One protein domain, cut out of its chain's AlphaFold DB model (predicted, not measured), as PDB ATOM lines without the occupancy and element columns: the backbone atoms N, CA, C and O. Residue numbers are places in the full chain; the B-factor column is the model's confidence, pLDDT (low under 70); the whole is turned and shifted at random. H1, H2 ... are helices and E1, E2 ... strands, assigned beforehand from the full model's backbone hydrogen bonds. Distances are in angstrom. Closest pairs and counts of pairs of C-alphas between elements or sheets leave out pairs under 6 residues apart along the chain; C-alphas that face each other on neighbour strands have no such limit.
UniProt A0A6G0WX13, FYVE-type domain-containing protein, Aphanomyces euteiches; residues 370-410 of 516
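What this domain is: This is residues 370 to 410 of the 516 residues of the protein "FYVE-type domain-containing protein" of Aphanomyces euteiches (UniProt A0A6G0WX13). Picture one long hairpin of two strands, E1 and E2, with the tip of its loop, residues 391 to 396, sticking out at one end. At the other end sit the short helix H1, straight after E2, and the looping stretch of residues 370 to 382, which has no named element. The printed part has 41 residues with two named strands and one named helix, in the order E1, E2, H1; the sheet, E1 - E2, is antiparallel. The class is mixed, helices and strands, though under half of the residues are in named elements. The whole is loose, with a radius of gyration of the C-alphas of 11.6 A, and elongated, spanning 32 by 18 by 15 A.

How they stand to each other: Start with the hairpin of E1, residues 383 to 388, and E2, residues 399 to 404, antiparallel neighbours at 147 degrees between their directions. Look at N 386 and O 401, 2.8 A apart, and N 403 and O 384, 2.8 A apart, both within hydrogen-bond range. The C-alphas of 383 and 404 face each other at 4.1 A. A tight link joins E2 to H1, residues 405 to 409, where every O i to N i+4 pair is within hydrogen-bond range. The closest C-alphas of E1 and H1 are those of Ser 383 and His 405, 5.2 A apart.

Where its parts are: Find C-alpha 383 at (-48.949, -13.305, -27.380); from there E1 runs 14.8 A to C-alpha 388. E2 runs 16.2 A from C-alpha 399 at (-34.781, -16.825, -23.032) to C-alpha 404. H1 spans 5.7 A and ends at C-alpha 409, (-50.558, -3.246, -24.244).

The domain as a whole: The two farthest C-alphas, those of Asp 395 and Ser 410, are 32.6 A apart. The printed part has no cut. The link from E1 to E2, 10 residues, is short. The mean pLDDT of the printed part is 78.7; look for values under 70 at residues 391 to 396 and 409 to 410.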
ATOM      1  N   ALA A 370     -48.960 -20.202 -21.639       83.38
ATOM      2  CA  ALA A 370     -49.178 -19.414 -20.435       83.38
ATOM      3  C   ALA A 370     -48.481 -18.062 -20.600       83.38
ATOM      4  O   ALA A 370     -47.265 -17.998 -20.803       83.38
ATOM      5  N   CYS A 371     -49.240 -16.972 -20.519       84.88
ATOM      6  CA  CYS A 371     -48.646 -15.646 -20.476       84.88
ATOM      7  C   CYS A 371     -47.716 -15.531 -19.265       84.88
ATOM      8  O   CYS A 371     -48.153 -15.700 -18.131       84.88
ATOM      9  N   ARG A 372     -46.454 -15.149 -19.460       84.25
ATOM     10  CA  ARG A 372     -45.500 -15.038 -18.348       84.25
ATOM     11  C   ARG A 372     -45.865 -13.960 -17.318       84.25
ATOM     12  O   ARG A 372     -45.333 -13.993 -16.214       84.25
ATOM     13  N   ILE A 373     -46.726 -13.002 -17.679       78.94
ATOM     14  CA  ILE A 373     -47.155 -11.904 -16.799       78.94
ATOM     15  C   ILE A 373     -48.403 -12.278 -16.008       78.94
ATOM     16  O   ILE A 373     -48.336 -12.309 -14.793       78.94
ATOM     17  N   CYS A 374     -49.530 -12.535 -16.673       77.44
ATOM     18  CA  CYS A 374     -50.813 -12.772 -16.002       77.44
ATOM     19  C   CYS A 374     -51.177 -14.258 -15.874       77.44
ATOM     20  O   CYS A 374     -52.285 -14.579 -15.456       77.44
ATOM     21  N   LEU A 375     -50.308 -15.157 -16.352       77.88
ATOM     22  CA  LEU A 375     -50.511 -16.610 -16.415       77.88
ATOM     23  C   LEU A 375     -51.738 -17.066 -17.221       77.88
ATOM     24  O   LEU A 375     -51.963 -18.264 -17.366       77.88
ATOM     25  N   SER A 376     -52.495 -16.142 -17.822       77.50
ATOM     26  CA  SER A 376     -53.655 -16.486 -18.641       77.50
ATOM     27  C   SER A 376     -53.225 -17.267 -19.886       77.50
ATOM     28  O   SER A 376     -52.223 -16.901 -20.518       77.50
ATOM     29  N   PRO A 377     -53.977 -18.311 -20.272       79.44
ATOM     30  CA  PRO A 377     -53.692 -19.064 -21.477       79.44
ATOM     31  C   PRO A 377     -54.010 -18.208 -22.706       79.44
ATOM     32  O   PRO A 377     -55.092 -17.633 -22.835       79.44
ATOM     33  N   VAL A 378     -53.048 -18.116 -23.613       86.94
ATOM     34  CA  VAL A 378     -53.122 -17.295 -24.820       86.94
ATOM     35  C   VAL A 378     -52.678 -18.089 -26.034       86.94
ATOM     36  O   VAL A 378     -51.797 -18.945 -25.952       86.94
ATOM     37  N   CYS A 379     -53.313 -17.828 -27.176       87.00
ATOM     38  CA  CYS A 379     -52.888 -18.420 -28.437       87.00
ATOM     39  C   CYS A 379     -51.602 -17.760 -28.948       87.00
ATOM     40  O   CYS A 379     -51.169 -16.713 -28.447       87.00
ATOM     41  N   ALA A 380     -51.029 -18.379 -29.982       86.94
ATOM     42  CA  ALA A 380     -49.842 -17.883 -30.654       86.94
ATOM     43  C   ALA A 380     -49.980 -16.414 -31.095       86.94
ATOM     44  O   ALA A 380     -49.066 -15.630 -30.876       86.94
ATOM     45  N   ASP A 381     -51.153 -16.054 -31.619       84.81
ATOM     46  CA  ASP A 381     -51.454 -14.731 -32.188       84.81
ATOM     47  C   ASP A 381     -51.851 -13.686 -31.141       84.81
ATOM     48  O   ASP A 381     -51.990 -12.510 -31.446       84.81
ATOM     49  N   CYS A 382     -52.128 -14.114 -29.907       84.94
ATOM     50  CA  CYS A 382     -52.476 -13.226 -28.798       84.94
ATOM     51  C   CYS A 382     -51.327 -13.037 -27.821       84.94
ATOM     52  O   CYS A 382     -51.532 -12.480 -26.738       84.94
ATOM     53  N   SER A 383     -50.144 -13.532 -28.167       89.75
ATOM     54  CA  SER A 383     -48.949 -13.305 -27.380       89.75
ATOM     55  C   SER A 383     -47.724 -13.102 -28.249       89.75
ATOM     56  O   SER A 383     -47.550 -13.768 -29.263       89.75
ATOM     57  N   ALA A 384     -46.860 -12.199 -27.812       91.38
ATOM     58  CA  ALA A 384     -45.550 -11.982 -28.401       91.38
ATOM     59  C   ALA A 384     -44.499 -12.787 -27.627       91.38
ATOM     60  O   ALA A 384     -44.643 -12.981 -26.417       91.38
ATOM     61  N   LEU A 385     -43.461 -13.261 -28.319       92.12
ATOM     62  CA  LEU A 385     -42.232 -13.729 -27.677       92.12
ATOM     63  C   LEU A 385     -41.374 -12.495 -27.388       92.12
ATOM     64  O   LEU A 385     -41.034 -11.744 -28.298       92.12
ATOM     65  N   GLU A 386     -41.088 -12.259 -26.115       89.31
ATOM     66  CA  GLU A 386     -40.114 -11.271 -25.668       89.31
ATOM     67  C   GLU A 386     -38.819 -12.007 -25.321       89.31
ATOM     68  O   GLU A 386     -38.793 -12.802 -24.377       89.31
ATOM     69  N   THR A 387     -37.749 -11.725 -26.061       84.69
ATOM     70  CA  THR A 387     -36.383 -12.135 -25.717       84.69
ATOM     71  C   THR A 387     -35.938 -11.349 -24.489       84.69
ATOM     72  O   THR A 387     -35.745 -10.130 -24.557       84.69
ATOM     73  N   VAL A 388     -35.785 -12.021 -23.348       81.69
ATOM     74  CA  VAL A 388     -35.222 -11.395 -22.146       81.69
ATOM     75  C   VAL A 388     -33.764 -11.799 -22.024       81.69
ATOM     76  O   VAL A 388     -33.454 -12.959 -21.769       81.69
ATOM     77  N   HIS A 389     -32.877 -10.817 -22.169       74.25
ATOM     78  CA  HIS A 389     -31.468 -10.977 -21.836       74.25
ATOM     79  C   HIS A 389     -31.326 -10.968 -20.309       74.25
ATOM     80  O   HIS A 389     -31.671  -9.981 -19.648       74.25
ATOM     81  N   THR A 390     -30.896 -12.091 -19.731       72.38
ATOM     82  CA  THR A 390     -30.407 -12.126 -18.353       72.38
ATOM     83  C   THR A 390     -29.042 -11.453 -18.351       72.38
ATOM     84  O   THR A 390     -28.171 -11.794 -19.135       72.38
ATOM     85  N   ASN A 391     -28.865 -10.438 -17.506       61.34
ATOM     86  CA  ASN A 391     -27.624  -9.657 -17.468       61.34
ATOM     87  C   ASN A 391     -26.442 -10.423 -16.841       61.34
ATOM     88  O   ASN A 391     -25.382  -9.830 -16.670       61.34
ATOM     89  N   ASP A 392     -26.640 -11.683 -16.451       61.31
ATOM     90  CA  ASP A 392     -25.735 -12.423 -15.570       61.31
ATOM     91  C   ASP A 392     -24.990 -13.577 -16.274       61.31
ATOM     92  O   ASP A 392     -24.115 -14.167 -15.650       61.31
ATOM     93  N   ASP A 393     -25.258 -13.857 -17.558       50.25
ATOM     94  CA  ASP A 393     -24.638 -14.978 -18.279       50.25
ATOM     95  C   ASP A 393     -23.942 -14.504 -19.570       50.25
ATOM     96  O   ASP A 393     -24.584 -14.011 -20.499       50.25
ATOM     97  N   ASP A 394     -22.619 -14.692 -19.637       60.16
ATOM     98  CA  ASP A 394     -21.754 -14.425 -20.806       60.16
ATOM     99  C   ASP A 394     -22.027 -15.408 -21.977       60.16
ATOM    100  O   ASP A 394     -21.505 -15.256 -23.079       60.16
ATOM    101  N   ASP A 395     -22.904 -16.397 -21.768       68.88
ATOM    102  CA  ASP A 395     -23.215 -17.473 -22.721       68.88
ATOM    103  C   ASP A 395     -24.319 -17.127 -23.739       68.88
ATOM    104  O   ASP A 395     -24.703 -17.961 -24.561       68.88
ATOM    105  N   GLY A 396     -24.862 -15.906 -23.718       69.44
ATOM    106  CA  GLY A 396     -25.749 -15.414 -24.781       69.44
ATOM    107  C   GLY A 396     -27.070 -16.180 -24.970       69.44
ATOM    108  O   GLY A 396     -27.765 -15.948 -25.963       69.44
ATOM    109  N   LEU A 397     -27.461 -17.063 -24.043       70.38
ATOM    110  CA  LEU A 397     -28.742 -17.770 -24.098       70.38
ATOM    111  C   LEU A 397     -29.901 -16.804 -23.811       70.38
ATOM    112  O   LEU A 397     -30.318 -16.585 -22.674       70.38
ATOM    113  N   ALA A 398     -30.447 -16.215 -24.875       74.56
ATOM    114  CA  ALA A 398     -31.684 -15.452 -24.805       74.56
ATOM    115  C   ALA A 398     -32.854 -16.391 -24.472       74.56
ATOM    116  O   ALA A 398     -33.137 -17.340 -25.203       74.56
ATOM    117  N   ASN A 399     -33.555 -16.113 -23.372       78.25
ATOM    118  CA  ASN A 399     -34.781 -16.825 -23.032       78.25
ATOM    119  C   ASN A 399     -35.983 -16.131 -23.681       78.25
ATOM    120  O   ASN A 399     -36.313 -14.990 -23.340       78.25
ATOM    121  N   ASP A 400     -36.665 -16.847 -24.571       86.12
ATOM    122  CA  ASP A 400     -37.904 -16.396 -25.200       86.12
ATOM    123  C   ASP A 400     -39.098 -16.586 -24.257       86.12
ATOM    124  O   ASP A 400     -39.515 -17.703 -23.936       86.12
ATOM    125  N   LEU A 401     -39.690 -15.479 -23.809       88.50
ATOM    126  CA  LEU A 401     -40.837 -15.486 -22.903       88.50
ATOM    127  C   LEU A 401     -42.101 -15.023 -23.622       88.50
ATOM    128  O   LEU A 401     -42.167 -13.911 -24.134       88.50
ATOM    129  N   ARG A 402     -43.162 -15.834 -23.592       90.62
ATOM    130  CA  ARG A 402     -44.453 -15.451 -24.186       90.62
ATOM    131  C   ARG A 402     -45.248 -14.518 -23.275       90.62
ATOM    132  O   ARG A 402     -45.499 -14.833 -22.110       90.62
ATOM    133  N   VAL A 403     -45.706 -13.393 -23.813       87.38
ATOM    134  CA  VAL A 403     -46.478 -12.371 -23.091       87.38
ATOM    135  C   VAL A 403     -47.752 -12.052 -23.848       87.38
ATOM    136  O   VAL A 403     -47.717 -11.804 -25.048       87.38
ATOM    137  N   CYS A 404     -48.889 -12.057 -23.152       85.62
ATOM    138  CA  CYS A 404     -50.175 -11.739 -23.754       85.62
ATOM    139  C   CYS A 404     -50.207 -10.309 -24.293       85.62
ATOM    140  O   CYS A 404     -49.718  -9.409 -23.616       85.62
ATOM    141  N   HIS A 405     -50.845 -10.062 -25.440       82.88
ATOM    142  CA  HIS A 405     -50.957  -8.703 -25.977       82.88
ATOM    143  C   HIS A 405     -51.638  -7.755 -24.997       82.88
ATOM    144  O   HIS A 405     -51.170  -6.643 -24.857       82.88
ATOM    145  N   ALA A 406     -52.645  -8.201 -24.237       76.75
ATOM    146  CA  ALA A 406     -53.252  -7.369 -23.192       76.75
ATOM    147  C   ALA A 406     -52.238  -6.951 -22.108       76.75
ATOM    148  O   ALA A 406     -52.261  -5.826 -21.628       76.75
ATOM    149  N   CYS A 407     -51.311  -7.838 -21.763       75.88
ATOM    150  CA  CYS A 407     -50.244  -7.613 -20.797       75.88
ATOM    151  C   CYS A 407     -49.130  -6.741 -21.384       75.88
ATOM    152  O   CYS A 407     -48.472  -6.007 -20.657       75.88
ATOM    153  N   GLN A 408     -48.935  -6.835 -22.699       80.56
ATOM    154  CA  GLN A 408     -48.007  -6.028 -23.479       80.56
ATOM    155  C   GLN A 408     -48.549  -4.607 -23.710       80.56
ATOM    156  O   GLN A 408     -47.781  -3.656 -23.786       80.56
ATOM    157  N   SER A 409     -49.874  -4.463 -23.815       68.69
ATOM    158  CA  SER A 409     -50.558  -3.246 -24.244       68.69
ATOM    159  C   SER A 409     -51.296  -2.504 -23.139       68.69
ATOM    160  O   SER A 409     -51.880  -1.472 -23.448       68.69
ATOM    161  N   SER A 410     -51.395  -3.042 -21.921       58.62
ATOM    162  CA  SER A 410     -52.059  -2.381 -20.791       58.62
ATOM    163  C   SER A 410     -51.074  -1.424 -20.118       58.62
ATOM    164  O   SER A 410     -50.236  -1.885 -19.337       58.62
TER     165      SER A 410